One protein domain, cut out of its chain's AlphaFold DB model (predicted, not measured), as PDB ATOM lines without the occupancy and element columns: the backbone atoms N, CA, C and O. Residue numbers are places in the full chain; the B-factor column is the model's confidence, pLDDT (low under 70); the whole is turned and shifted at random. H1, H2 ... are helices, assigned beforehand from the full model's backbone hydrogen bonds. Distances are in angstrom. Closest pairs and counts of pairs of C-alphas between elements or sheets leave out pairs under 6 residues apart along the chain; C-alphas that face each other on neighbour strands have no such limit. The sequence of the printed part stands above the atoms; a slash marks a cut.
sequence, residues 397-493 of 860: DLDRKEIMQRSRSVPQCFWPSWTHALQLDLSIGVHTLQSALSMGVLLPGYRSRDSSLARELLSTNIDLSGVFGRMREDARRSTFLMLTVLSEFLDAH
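This is residues 397 to 493 of the 860 residues of the protein "LysR family transcriptional regulator" of Arthrobacter sp. CAU 1506 (UniProt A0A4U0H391). The longest helix, H6, runs along one side of a compact body; H3, in the middle, packs crosswise on H6 and H5, and H1 meets H6 near their last residues, at Arg 406 and Asp 491, to make a corner. The printed part has 97 residues with six named helices, H1 to H6 in chain order, and is all helix. The radius of gyration of the C-alphas is 12.5 A; the spans are 35 by 25 by 22 A.

H6, residues 473 to 492, touches H3, residues 430 to 441, with residues 483 to 487 alone, at a steep tilt of 53 degrees; their closest C-alphas, Val 441 and Leu 483, are 5.1 A apart. H3 touches H5, residues 464 to 470, closest at the C-alphas of Ala 436 and Leu 464, 5.8 A. H1, residues 400 to 408, only just touches H6, with 3 pairs of C-alphas within 8 A, the closest Arg 406 and Asp 491, 6.2 A. H2, residues 416 to 421, and H4, residues 452 to 457, touch no helix. Every O i to N i+4 pair is within hydrogen-bond range in H2 to H6, and 4 of 5 in H1.

H6 spans 28.9 A, H3 16.7 A. C-alpha 400 is at (215.178, 233.016, 285.778), C-alpha 492 at (203.522, 222.691, 279.267).

The printed part has no cut and no long link. Residues 423 to 427 are under pLDDT 70.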
ATOM      1  N   ASP A 397     208.162 237.261 279.023       85.94
ATOM      2  CA  ASP A 397     207.554 237.306 280.351       85.94
ATOM      3  C   ASP A 397     208.051 236.213 281.307       85.94
ATOM      4  O   ASP A 397     207.672 236.247 282.475       85.94
ATOM      5  N   LEU A 398     208.978 235.357 280.889       89.81
ATOM      6  CA  LEU A 398     209.593 234.345 281.746       89.81
ATOM      7  C   LEU A 398     210.821 234.897 282.477       89.81
ATOM      8  O   LEU A 398     211.647 235.629 281.915       89.81
ATOM      9  N   ASP A 399     210.930 234.551 283.746       91.62
ATOM     10  CA  ASP A 399     211.990 234.872 284.680       91.62
ATOM     11  C   ASP A 399     213.074 233.775 284.738       91.62
ATOM     12  O   ASP A 399     213.095 232.813 283.969       91.62
ATOM     13  N   ARG A 400     214.054 233.953 285.632       93.44
ATOM     14  CA  ARG A 400     215.178 233.016 285.778       93.44
ATOM     15  C   ARG A 400     214.729 231.630 286.262       93.44
ATOM     16  O   ARG A 400     215.328 230.648 285.837       93.44
ATOM     17  N   LYS A 401     213.727 231.532 287.141       93.62
ATOM     18  CA  LYS A 401     213.245 230.260 287.702       93.62
ATOM     19  C   LYS A 401     212.546 229.424 286.636       93.62
ATOM     20  O   LYS A 401     212.818 228.230 286.548       93.62
ATOM     21  N   GLU A 402     211.719 230.049 285.803       94.06
ATOM     22  CA  GLU A 402     211.019 229.363 284.709       94.06
ATOM     23  C   GLU A 402     212.016 228.819 283.673       94.06
ATOM     24  O   GLU A 402     211.949 227.650 283.290       94.06
ATOM     25  N   ILE A 403     213.044 229.601 283.314       94.56
ATOM     26  CA  ILE A 403     214.113 229.117 282.423       94.56
ATOM     27  C   ILE A 403     214.952 228.002 283.066       94.56
ATOM     28  O   ILE A 403     215.336 227.047 282.386       94.56
ATOM     29  N   MET A 404     215.222 228.075 284.374       93.62
ATOM     30  CA  MET A 404     215.888 226.985 285.095       93.62
ATOM     31  C   MET A 404     215.057 225.698 285.058       93.62
ATOM     32  O   MET A 404     215.626 224.632 284.824       93.62
ATOM     33  N   GLN A 405     213.733 225.788 285.219       94.12
ATOM     34  CA  GLN A 405     212.835 224.638 285.108       94.12
ATOM     35  C   GLN A 405     212.893 224.023 283.705       94.12
ATOM     36  O   GLN A 405     213.134 222.823 283.590       94.12
ATOM     37  N   ARG A 406     212.788 224.838 282.644       95.19
ATOM     38  CA  ARG A 406     212.912 224.362 281.256       95.19
ATOM     39  C   ARG A 406     214.254 223.674 280.999       95.19
ATOM     40  O   ARG A 406     214.304 222.638 280.344       95.19
ATOM     41  N   SER A 407     215.350 224.198 281.554       94.94
ATOM     42  CA  SER A 407     216.700 223.645 281.345       94.94
ATOM     43  C   SER A 407     216.903 222.215 281.864       94.94
ATOM     44  O   SER A 407     217.827 221.531 281.413       94.94
ATOM     45  N   ARG A 408     216.036 221.741 282.771       94.88
ATOM     46  CA  ARG A 408     216.020 220.347 283.250       94.88
ATOM     47  C   ARG A 408     215.632 219.376 282.139       94.88
ATOM     48  O   ARG A 408     216.198 218.291 282.069       94.88
ATOM     49  N   SER A 409     214.744 219.806 281.248       95.62
ATOM     50  CA  SER A 409     214.243 219.030 280.111       95.62
ATOM     51  C   SER A 409     215.151 219.088 278.878       95.62
ATOM     52  O   SER A 409     214.876 218.408 277.896       95.62
ATOM     53  N   VAL A 410     216.221 219.895 278.896       95.38
ATOM     54  CA  VAL A 410     217.038 220.183 277.703       95.38
ATOM     55  C   VAL A 410     218.446 219.568 277.823       95.38
ATOM     56  O   VAL A 410     219.156 219.833 278.807       95.38
ATOM     57  N   PRO A 411     218.891 218.756 276.841       94.50
ATOM     58  CA  PRO A 411     220.251 218.213 276.799       94.50
ATOM     59  C   PRO A 411     221.298 219.291 276.460       94.50
ATOM     60  O   PRO A 411     220.960 220.408 276.078       94.50
ATOM     61  N   GLN A 412     222.593 218.984 276.600       91.81
ATOM     62  CA  GLN A 412     223.654 219.897 276.138       91.81
ATOM     63  C   GLN A 412     223.815 219.832 274.612       91.81
ATOM     64  O   GLN A 412     224.034 220.856 273.964       91.81
ATOM     65  N   CYS A 413     223.725 218.628 274.049       91.44
ATOM     66  CA  CYS A 413     223.676 218.380 272.617       91.44
ATOM     67  C   CYS A 413     222.219 218.146 272.210       91.44
ATOM     68  O   CYS A 413     221.560 217.274 272.766       91.44
ATOM     69  N   PHE A 414     221.731 218.931 271.250       93.06
ATOM     70  CA  PHE A 414     220.339 218.901 270.804       93.06
ATOM     71  C   PHE A 414     219.905 217.519 270.312       93.06
ATOM     72  O   PHE A 414     220.738 216.730 269.860       93.06
ATOM     73  N   TRP A 415     218.601 217.251 270.371       91.94
ATOM     74  CA  TRP A 415     218.038 215.949 270.020       91.94
ATOM     75  C   TRP A 415     218.408 215.525 268.588       91.94
ATOM     76  O   TRP A 415     218.301 216.350 267.669       91.94
ATOM     77  N   PRO A 416     218.865 214.278 268.377       87.69
ATOM     78  CA  PRO A 416     219.319 213.802 267.073       87.69
ATOM     79  C   PRO A 416     218.262 213.890 265.976       87.69
ATOM     80  O   PRO A 416     218.544 214.476 264.931       87.69
ATOM     81  N   SER A 417     217.046 213.399 266.228       84.00
ATOM     82  CA  SER A 417     215.979 213.362 265.220       84.00
ATOM     83  C   SER A 417     215.573 214.775 264.794       84.00
ATOM     84  O   SER A 417     215.443 215.067 263.607       84.00
ATOM     85  N   TRP A 418     215.519 215.706 265.750       85.19
ATOM     86  CA  TRP A 418     215.273 217.129 265.492       85.19
ATOM     87  C   TRP A 418     216.433 217.818 264.764       85.19
ATOM     88  O   TRP A 418     216.221 218.669 263.904       85.19
ATOM     89  N   THR A 419     217.678 217.453 265.084       85.00
ATOM     90  CA  THR A 419     218.866 217.971 264.385       85.00
ATOM     91  C   THR A 419     218.875 217.516 262.925       85.00
ATOM     92  O   THR A 419     219.182 218.314 262.040       85.00
ATOM     93  N   HIS A 420     218.524 216.252 262.678       78.31
ATOM     94  CA  HIS A 420     218.427 215.671 261.343       78.31
ATOM     95  C   HIS A 420     217.313 216.332 260.514       78.31
ATOM     96  O   HIS A 420     217.561 216.750 259.383       78.31
ATOM     97  N   ALA A 421     216.123 216.513 261.101       73.62
ATOM     98  CA  ALA A 421     214.967 217.122 260.437       73.62
ATOM     99  C   ALA A 421     215.245 218.534 259.886       73.62
ATOM    100  O   ALA A 421     214.689 218.921 258.861       73.62
ATOM    101  N   LEU A 422     216.141 219.295 260.524       70.69
ATOM    102  CA  LEU A 422     216.450 220.669 260.128       70.69
ATOM    103  C   LEU A 422     217.256 220.796 258.817       70.69
ATOM    104  O   LEU A 422     217.343 221.913 258.304       70.69
ATOM    105  N   GLN A 423     217.856 219.714 258.291       64.56
ATOM    106  CA  GLN A 423     218.633 219.680 257.031       64.56
ATOM    107  C   GLN A 423     219.501 220.933 256.776       64.56
ATOM    108  O   GLN A 423     219.529 221.499 255.680       64.56
ATOM    109  N   LEU A 424     220.174 221.437 257.813       63.50
ATOM    110  CA  LEU A 424     220.867 222.720 257.718       63.50
ATOM    111  C   LEU A 424     222.087 222.589 256.794       63.50
ATOM    112  O   LEU A 424     222.861 221.645 256.907       63.50
ATOM    113  N   ASP A 425     222.284 223.556 255.890       53.41
ATOM    114  CA  ASP A 425     223.488 223.648 255.053       53.41
ATOM    115  C   ASP A 425     224.699 223.970 255.955       53.41
ATOM    116  O   ASP A 425     224.894 225.107 256.407       53.41
ATOM    117  N   LEU A 426     225.496 222.954 256.292       57.00
ATOM    118  CA  LEU A 426     226.487 223.046 257.369       57.00
ATOM    119  C   LEU A 426     227.802 223.687 256.904       57.00
ATOM    120  O   LEU A 426     228.811 223.033 256.666       57.00
ATOM    121  N   SER A 427     227.819 225.020 256.900       65.00
ATOM    122  CA  SER A 427     229.054 225.803 257.100       65.00
ATOM    123  C   SER A 427     229.500 225.847 258.576       65.00
ATOM    124  O   SER A 427     230.524 226.443 258.922       65.00
ATOM    125  N   ILE A 428     228.715 225.235 259.467       78.12
ATOM    126  CA  ILE A 428     228.876 225.221 260.923       78.12
ATOM    127  C   ILE A 428     229.070 223.765 261.352       78.12
ATOM    128  O   ILE A 428     228.346 222.898 260.888       78.12
ATOM    129  N   GLY A 429     230.023 223.474 262.241       82.06
ATOM    130  CA  GLY A 429     230.189 222.114 262.769       82.06
ATOM    131  C   GLY A 429     228.959 221.647 263.560       82.06
ATOM    132  O   GLY A 429     228.399 222.424 264.336       82.06
ATOM    133  N   VAL A 430     228.574 220.379 263.400       85.62
ATOM    134  CA  VAL A 430     227.329 219.807 263.952       85.62
ATOM    135  C   VAL A 430     227.225 219.960 265.471       85.62
ATOM    136  O   VAL A 430     226.210 220.433 265.970       85.62
ATOM    137  N   HIS A 431     228.300 219.689 266.215       87.19
ATOM    138  CA  HIS A 431     228.321 219.878 267.671       87.19
ATOM    139  C   HIS A 431     228.047 221.336 268.095       87.19
ATOM    140  O   HIS A 431     227.291 221.598 269.034       87.19
ATOM    141  N   THR A 432     228.652 222.300 267.391       88.81
ATOM    142  CA  THR A 432     228.451 223.739 267.631       88.81
ATOM    143  C   THR A 432     226.994 224.119 267.384       88.81
ATOM    144  O   THR A 432     226.416 224.878 268.160       88.81
ATOM    145  N   LEU A 433     226.400 223.576 266.320       89.25
ATOM    146  CA  LEU A 433     224.993 223.775 265.998       89.25
ATOM    147  C   LEU A 433     224.083 223.174 267.078       89.25
ATOM    148  O   LEU A 433     223.252 223.892 267.621       89.25
ATOM    149  N   GLN A 434     224.266 221.907 267.447       91.00
ATOM    150  CA  GLN A 434     223.474 221.242 268.488       91.00
ATOM    151  C   GLN A 434     223.561 221.960 269.842       91.00
ATOM    152  O   GLN A 434     222.559 222.141 270.535       91.00
ATOM    153  N   SER A 435     224.747 222.434 270.215       91.88
ATOM    154  CA  SER A 435     224.910 223.239 271.429       91.88
ATOM    155  C   SER A 435     224.141 224.565 271.335       91.88
ATOM    156  O   SER A 435     223.488 224.976 272.294       91.88
ATOM    157  N   ALA A 436     224.179 225.226 270.173       92.50
ATOM    158  CA  ALA A 436     223.449 226.470 269.941       92.50
ATOM    159  C   ALA A 436     221.925 226.279 269.943       92.50
ATOM    160  O   ALA A 436     221.219 227.127 270.479       92.50
ATOM    161  N   LEU A 437     221.415 225.183 269.375       93.69
ATOM    162  CA  LEU A 437     219.985 224.861 269.368       93.69
ATOM    163  C   LEU A 437     219.473 224.573 270.785       93.69
ATOM    164  O   LEU A 437     218.454 225.133 271.184       93.69
ATOM    165  N   SER A 438     220.228 223.810 271.583       95.38
ATOM    166  CA  SER A 438     219.882 223.528 272.986       95.38
ATOM    167  C   SER A 438     219.826 224.802 273.827       95.38
ATOM    168  O   SER A 438     218.859 225.045 274.544       95.38
ATOM    169  N   MET A 439     220.822 225.680 273.679       95.06
ATOM    170  CA  MET A 439     220.782 227.016 274.277       95.06
ATOM    171  C   MET A 439     219.623 227.862 273.731       95.06
ATOM    172  O   MET A 439     219.020 228.631 274.476       95.06
ATOM    173  N   GLY A 440     219.323 227.735 272.438       94.25
ATOM    174  CA  GLY A 440     218.256 228.447 271.746       94.25
ATOM    175  C   GLY A 440     216.879 228.162 272.335       94.25
ATOM    176  O   GLY A 440     216.143 229.109 272.579       94.25
ATOM    177  N   VAL A 441     216.554 226.906 272.658       94.94
ATOM    178  CA  VAL A 441     215.262 226.523 273.275       94.94
ATOM    179  C   VAL A 441     215.026 227.199 274.636       94.94
ATOM    180  O   VAL A 441     213.885 227.387 275.058       94.94
ATOM    181  N   LEU A 442     216.082 227.643 275.324       95.06
ATOM    182  CA  LEU A 442     215.959 228.354 276.603       95.06
ATOM    183  C   LEU A 442     215.600 229.841 276.456       95.06
ATOM    184  O   LEU A 442     215.289 230.492 277.447       95.06
ATOM    185  N   LEU A 443     215.665 230.407 275.249       93.75
ATOM    186  CA  LEU A 443     215.487 231.845 275.036       93.75
ATOM    187  C   LEU A 443     214.042 232.311 274.810       93.75
ATOM    188  O   LEU A 443     213.730 233.404 275.286       93.75
ATOM    189  N   PRO A 444     213.160 231.572 274.109       94.06
ATOM    190  CA  PRO A 444     211.776 231.983 273.917       94.06
ATOM    191  C   PRO A 444     211.085 232.337 275.230       94.06
ATOM    192  O   PRO A 444     211.067 231.545 276.174       94.06
ATOM    193  N   GLY A 445     210.550 233.559 275.295       90.19
ATOM    194  CA  GLY A 445     209.893 234.097 276.482       90.19
ATOM    195  C   GLY A 445     210.823 234.705 277.527       90.19
ATOM    196  O   GLY A 445     210.335 235.408 278.404       90.19
ATOM    197  N   TYR A 446     212.142 234.522 277.449       91.69
ATOM    198  CA  TYR A 446     213.036 234.967 278.516       91.69
ATOM    199  C   TYR A 446     213.190 236.497 278.570       91.69
ATOM    200  O   TYR A 446     213.653 237.152 277.623       91.69
ATOM    201  N   ARG A 447     212.851 237.087 279.725       87.12
ATOM    202  CA  ARG A 447     212.909 238.540 279.968       87.12
ATOM    203  C   ARG A 447     214.314 239.121 279.854       87.12
ATOM    204  O   ARG A 447     214.429 240.289 279.489       87.12
ATOM    205  N   SER A 448     215.372 238.357 280.129       84.56
ATOM    206  CA  SER A 448     216.753 238.853 280.038       84.56
ATOM    207  C   SER A 448     217.349 238.645 278.650       84.56
ATOM    208  O   SER A 448     217.144 237.614 278.018       84.56
ATOM    209  N   ARG A 449     218.130 239.627 278.188       78.38
ATOM    210  CA  ARG A 449     218.938 239.527 276.961       78.38
ATOM    211  C   ARG A 449     220.188 238.672 277.160       78.38
ATOM    212  O   ARG A 449     220.789 238.208 276.193       78.38
ATOM    213  N   ASP A 450     220.614 238.516 278.408       80.31
ATOM    214  CA  ASP A 450     221.863 237.852 278.721       80.31
ATOM    215  C   ASP A 450     221.739 236.332 278.561       80.31
ATOM    216  O   ASP A 450     220.981 235.663 279.265       80.31
ATOM    217  N   SER A 451     222.525 235.791 277.630       81.88
ATOM    218  CA  SER A 451     222.640 234.353 277.374       81.88
ATOM    219  C   SER A 451     223.601 233.647 278.337       81.88
ATOM    220  O   SER A 451     223.755 232.432 278.236       81.88
ATOM    221  N   SER A 452     224.234 234.365 279.276       85.62
ATOM    222  CA  SER A 452     225.108 233.788 280.309       85.62
ATOM    223  C   SER A 452     224.420 232.678 281.099       85.62
ATOM    224  O   SER A 452     225.025 231.632 281.303       85.62
ATOM    225  N   LEU A 453     223.139 232.849 281.438       87.56
ATOM    226  CA  LEU A 453     222.358 231.828 282.131       87.56
ATOM    227  C   LEU A 453     222.269 230.534 281.313       87.56
ATOM    228  O   LEU A 453     222.508 229.454 281.840       87.56
ATOM    229  N   ALA A 454     221.966 230.630 280.017       88.62
ATOM    230  CA  ALA A 454     221.909 229.456 279.147       88.62
ATOM    231  C   ALA A 454     223.290 228.784 279.009       88.62
ATOM    232  O   ALA A 454     223.375 227.557 278.986       88.62
ATOM    233  N   ARG A 455     224.374 229.577 278.968       89.94
ATOM    234  CA  ARG A 455     225.759 229.067 278.965       89.94
ATOM    235  C   ARG A 455     226.102 228.323 280.254       89.94
ATOM    236  O   ARG A 455     226.702 227.256 280.186       89.94
ATOM    237  N   GLU A 456     225.707 228.875 281.398       90.19
ATOM    238  CA  GLU A 456     225.899 228.301 282.734       90.19
ATOM    239  C   GLU A 456     225.135 226.973 282.867       90.19
ATOM    240  O   GLU A 456     225.743 225.928 283.101       90.19
ATOM    241  N   LEU A 457     223.822 226.986 282.612       89.88
ATOM    242  CA  LEU A 457     222.931 225.830 282.797       89.88
ATOM    243  C   LEU A 457     223.277 224.634 281.897       89.88
ATOM    244  O   LEU A 457     223.095 223.481 282.300       89.88
ATOM    245  N   LEU A 458     223.777 224.898 280.687       88.94
ATOM    246  CA  LEU A 458     224.191 223.865 279.734       88.94
ATOM    247  C   LEU A 458     225.713 223.656 279.698       88.94
ATOM    248  O   LEU A 458     226.195 222.839 278.915       88.94
ATOM    249  N   SER A 459     226.481 224.364 280.536       86.12
ATOM    250  CA  SER A 459     227.950 224.286 280.603       86.12
ATOM    251  C   SER A 459     228.621 224.390 279.226       86.12
ATOM    252  O   SER A 459     229.463 223.563 278.857       86.12
ATOM    253  N   THR A 460     228.211 225.381 278.433       84.00
ATOM    254  CA  THR A 460     228.629 225.560 277.034       84.00
ATOM    255  C   THR A 460     228.986 227.017 276.739       84.00
ATOM    256  O   THR A 460     228.375 227.936 277.278       84.00
ATOM    257  N   ASN A 461     229.983 227.250 275.881       84.44
ATOM    258  CA  ASN A 461     230.490 228.592 275.568       84.44
ATOM    259  C   ASN A 461     230.328 228.932 274.080       84.44
ATOM    260  O   ASN A 461     231.293 229.235 273.380       84.44
ATOM    261  N   ILE A 462     229.097 228.816 273.578       86.50
ATOM    262  CA  ILE A 462     228.769 229.102 272.178       86.50
ATOM    263  C   ILE A 462     228.308 230.552 272.012       86.50
ATOM    264  O   ILE A 462     227.524 231.085 272.806       86.50
ATOM    265  N   ASP A 463     228.772 231.187 270.934       87.75
ATOM    266  CA  ASP A 463     228.218 232.450 270.455       87.75
ATOM    267  C   ASP A 463     226.957 232.201 269.612       87.75
ATOM    268  O   ASP A 463     227.024 231.923 268.412       87.75
ATOM    269  N   LEU A 464     225.792 232.324 270.253       90.00
ATOM    270  CA  LEU A 464     224.487 232.182 269.602       90.00
ATOM    271  C   LEU A 464     224.282 233.168 268.451       90.00
ATOM    272  O   LEU A 464     223.734 232.799 267.414       90.00
ATOM    273  N   SER A 465     224.726 234.417 268.616       87.19
ATOM    274  CA  SER A 465     224.522 235.454 267.602       87.19
ATOM    275  C   SER A 465     225.305 235.130 266.330       87.19
ATOM    276  O   SER A 465     224.765 235.238 265.225       87.19
ATOM    277  N   GLY A 466     226.551 234.672 266.487       87.44
ATOM    278  CA  GLY A 466     227.405 234.220 265.392       87.44
ATOM    279  C   GLY A 466     226.942 232.911 264.748       87.44
ATOM    280  O   GLY A 466     227.037 232.765 263.529       87.44
ATOM    281  N   VAL A 467     226.406 231.953 265.516       88.75
ATOM    282  CA  VAL A 467     225.844 230.708 264.953       88.75
ATOM    283  C   VAL A 467     224.582 230.997 264.144       88.75
ATOM    284  O   VAL A 467     224.561 230.705 262.949       88.75
ATOM    285  N   PHE A 468     223.574 231.646 264.734       88.62
ATOM    286  CA  PHE A 468     222.349 232.003 264.011       88.62
ATOM    287  C   PHE A 468     222.608 233.004 262.879       88.62
ATOM    288  O   PHE A 468     221.852 233.062 261.915       88.62
ATOM    289  N   GLY A 469     223.686 233.789 262.961       86.06
ATOM    290  CA  GLY A 469     224.085 234.714 261.903       86.06
ATOM    291  C   GLY A 469     224.691 234.078 260.663       86.06
ATOM    292  O   GLY A 469     224.665 234.707 259.610       86.06
ATOM    293  N   ARG A 470     225.198 232.848 260.765       86.00
ATOM    294  CA  ARG A 470     225.712 232.081 259.622       86.00
ATOM    295  C   ARG A 470     224.628 231.281 258.897       86.00
ATOM    296  O   ARG A 470     224.881 230.779 257.806       86.00
ATOM    297  N   MET A 471     223.440 231.157 259.486       85.38
ATOM    298  CA  MET A 471     222.298 230.499 258.854       85.38
ATOM    299  C   MET A 471     221.696 231.395 257.767       85.38
ATOM    300  O   MET A 471     221.566 232.608 257.959       85.38
ATOM    301  N   ARG A 472     221.282 230.788 256.647       83.19
ATOM    302  CA  ARG A 472     220.440 231.458 255.644       83.19
ATOM    303  C   ARG A 472     219.122 231.910 256.275       83.19
ATOM    304  O   ARG A 472     218.667 231.302 257.241       83.19
ATOM    305  N   GLU A 473     218.518 232.953 255.712       82.06
ATOM    306  CA  GLU A 473     217.299 233.566 256.251       82.06
ATOM    307  C   GLU A 473     216.164 232.552 256.431       82.06
ATOM    308  O   GLU A 473     215.649 232.415 257.539       82.06
ATOM    309  N   ASP A 474     215.847 231.786 255.385       80.25
ATOM    310  CA  ASP A 474     214.739 230.823 255.400       80.25
ATOM    311  C   ASP A 474     214.956 229.730 256.453       80.25
ATOM    312  O   ASP A 474     214.110 229.500 257.313       80.25
ATOM    313  N   ALA A 475     216.154 229.138 256.473       79.88
ATOM    314  CA  ALA A 475     216.531 228.121 257.454       79.88
ATOM    315  C   ALA A 475     216.484 228.657 258.896       79.88
ATOM    316  O   ALA A 475     216.082 227.951 259.824       79.88
ATOM    317  N   ARG A 476     216.873 229.921 259.100       85.44
ATOM    318  CA  ARG A 476     216.822 230.570 260.412       85.44
ATOM    319  C   ARG A 476     215.385 230.797 260.873       85.44
ATOM    320  O   ARG A 476     215.106 230.570 262.047       85.44
ATOM    321  N   ARG A 477     214.486 231.219 259.979       83.88
ATOM    322  CA  ARG A 477     213.058 231.405 260.291       83.88
ATOM    323  C   ARG A 477     212.420 230.092 260.740       83.88
ATOM    324  O   ARG A 477     211.843 230.058 261.824       83.88
ATOM    325  N   SER A 478     212.622 229.010 259.986       81.75
ATOM    326  CA  SER A 478     212.154 227.668 260.361       81.75
ATOM    327  C   SER A 478     212.743 227.209 261.696       81.75
ATOM    328  O   SER A 478     212.018 226.734 262.567       81.75
ATOM    329  N   THR A 479     214.044 227.440 261.912       86.81
ATOM    330  CA  THR A 479     214.710 227.120 263.185       86.81
ATOM    331  C   THR A 479     214.090 227.894 264.353       86.81
ATOM    332  O   THR A 479     213.853 227.323 265.409       86.81
ATOM    333  N   PHE A 480     213.806 229.190 264.203       88.94
ATOM    334  CA  PHE A 480     213.238 230.001 265.287       88.94
ATOM    335  C   PHE A 480     211.795 229.626 265.606       88.94
ATOM    336  O   PHE A 480     211.432 229.590 266.785       88.94
ATOM    337  N   LEU A 481     210.999 229.304 264.585       86.50
ATOM    338  CA  LEU A 481     209.657 228.765 264.777       86.50
ATOM    339  C   LEU A 481     209.721 227.456 265.571       86.50
ATOM    340  O   LEU A 481     209.101 227.363 266.628       86.50
ATOM    341  N   MET A 482     210.560 226.513 265.135       87.56
ATOM    342  CA  MET A 482     210.782 225.233 265.809       87.56
ATOM    343  C   MET A 482     211.202 225.417 267.273       87.56
ATOM    344  O   MET A 482     210.588 224.847 268.169       87.56
ATOM    345  N   LEU A 483     212.225 226.236 267.541       92.06
ATOM    346  CA  LEU A 483     212.708 226.485 268.903       92.06
ATOM    347  C   LEU A 483     211.614 227.092 269.794       92.06
ATOM    348  O   LEU A 483     211.545 226.772 270.978       92.06
ATOM    349  N   THR A 484     210.756 227.945 269.229       91.25
ATOM    350  CA  THR A 484     209.626 228.541 269.951       91.25
ATOM    351  C   THR A 484     208.560 227.493 270.268       91.25
ATOM    352  O   THR A 484     208.117 227.413 271.409       91.25
ATOM    353  N   VAL A 485     208.165 226.673 269.293       88.75
ATOM    354  CA  VAL A 485     207.177 225.595 269.482       88.75
ATOM    355  C   VAL A 485     207.673 224.593 270.525       88.75
ATOM    356  O   VAL A 485     206.971 224.307 271.488       88.75
ATOM    357  N   LEU A 486     208.927 224.157 270.404       91.44
ATOM    358  CA  LEU A 486     209.571 223.276 271.374       91.44
ATOM    359  C   LEU A 486     209.586 223.866 272.780       91.44
ATOM    360  O   LEU A 486     209.294 223.170 273.743       91.44
ATOM    361  N   SER A 487     209.932 225.146 272.916       93.69
ATOM    362  CA  SER A 487     209.962 225.780 274.232       93.69
ATOM    363  C   SER A 487     208.584 225.819 274.897       93.69
ATOM    364  O   SER A 487     208.490 225.535 276.085       93.69
ATOM    365  N   GLU A 488     207.524 226.102 274.131       91.44
ATOM    366  CA  GLU A 488     206.146 226.124 274.633       91.44
ATOM    367  C   GLU A 488     205.679 224.710 275.009       91.44
ATOM    368  O   GLU A 488     205.065 224.525 276.058       91.44
ATOM    369  N   PHE A 489     206.045 223.700 274.211       92.75
ATOM    370  CA  PHE A 489     205.771 222.301 274.527       92.75
ATOM    371  C   PHE A 489     206.441 221.862 275.835       92.75
ATOM    372  O   PHE A 489     205.776 221.274 276.678       92.75
ATOM    373  N   LEU A 490     207.726 222.173 276.031       94.31
ATOM    374  CA  LEU A 490     208.478 221.773 277.229       94.31
ATOM    375  C   LEU A 490     208.030 222.501 278.498       94.31
ATOM    376  O   LEU A 490     208.187 221.959 279.593       94.31
ATOM    377  N   ASP A 491     207.519 223.726 278.361       92.88
ATOM    378  CA  ASP A 491     206.939 224.469 279.478       92.88
ATOM    379  C   ASP A 491     205.610 223.841 279.927       92.88
ATOM    380  O   ASP A 491     205.348 223.768 281.126       92.88
ATOM    381  N   ALA A 492     204.793 223.361 278.982       93.25
ATOM    382  CA  ALA A 492     203.522 222.691 279.267       93.25
ATOM    383  C   ALA A 492     203.698 221.219 279.691       93.25
ATOM    384  O   ALA A 492     202.983 220.733 280.565       93.25
ATOM    385  N   HIS A 493     204.671 220.525 279.101       93.12
ATOM    386  CA  HIS A 493     204.934 219.099 279.285       93.12
ATOM    387  C   HIS A 493     206.428 218.883 279.574       93.12
ATOM    388  O   HIS A 493     207.218 218.634 278.655       93.12
TER     389      HIS A 493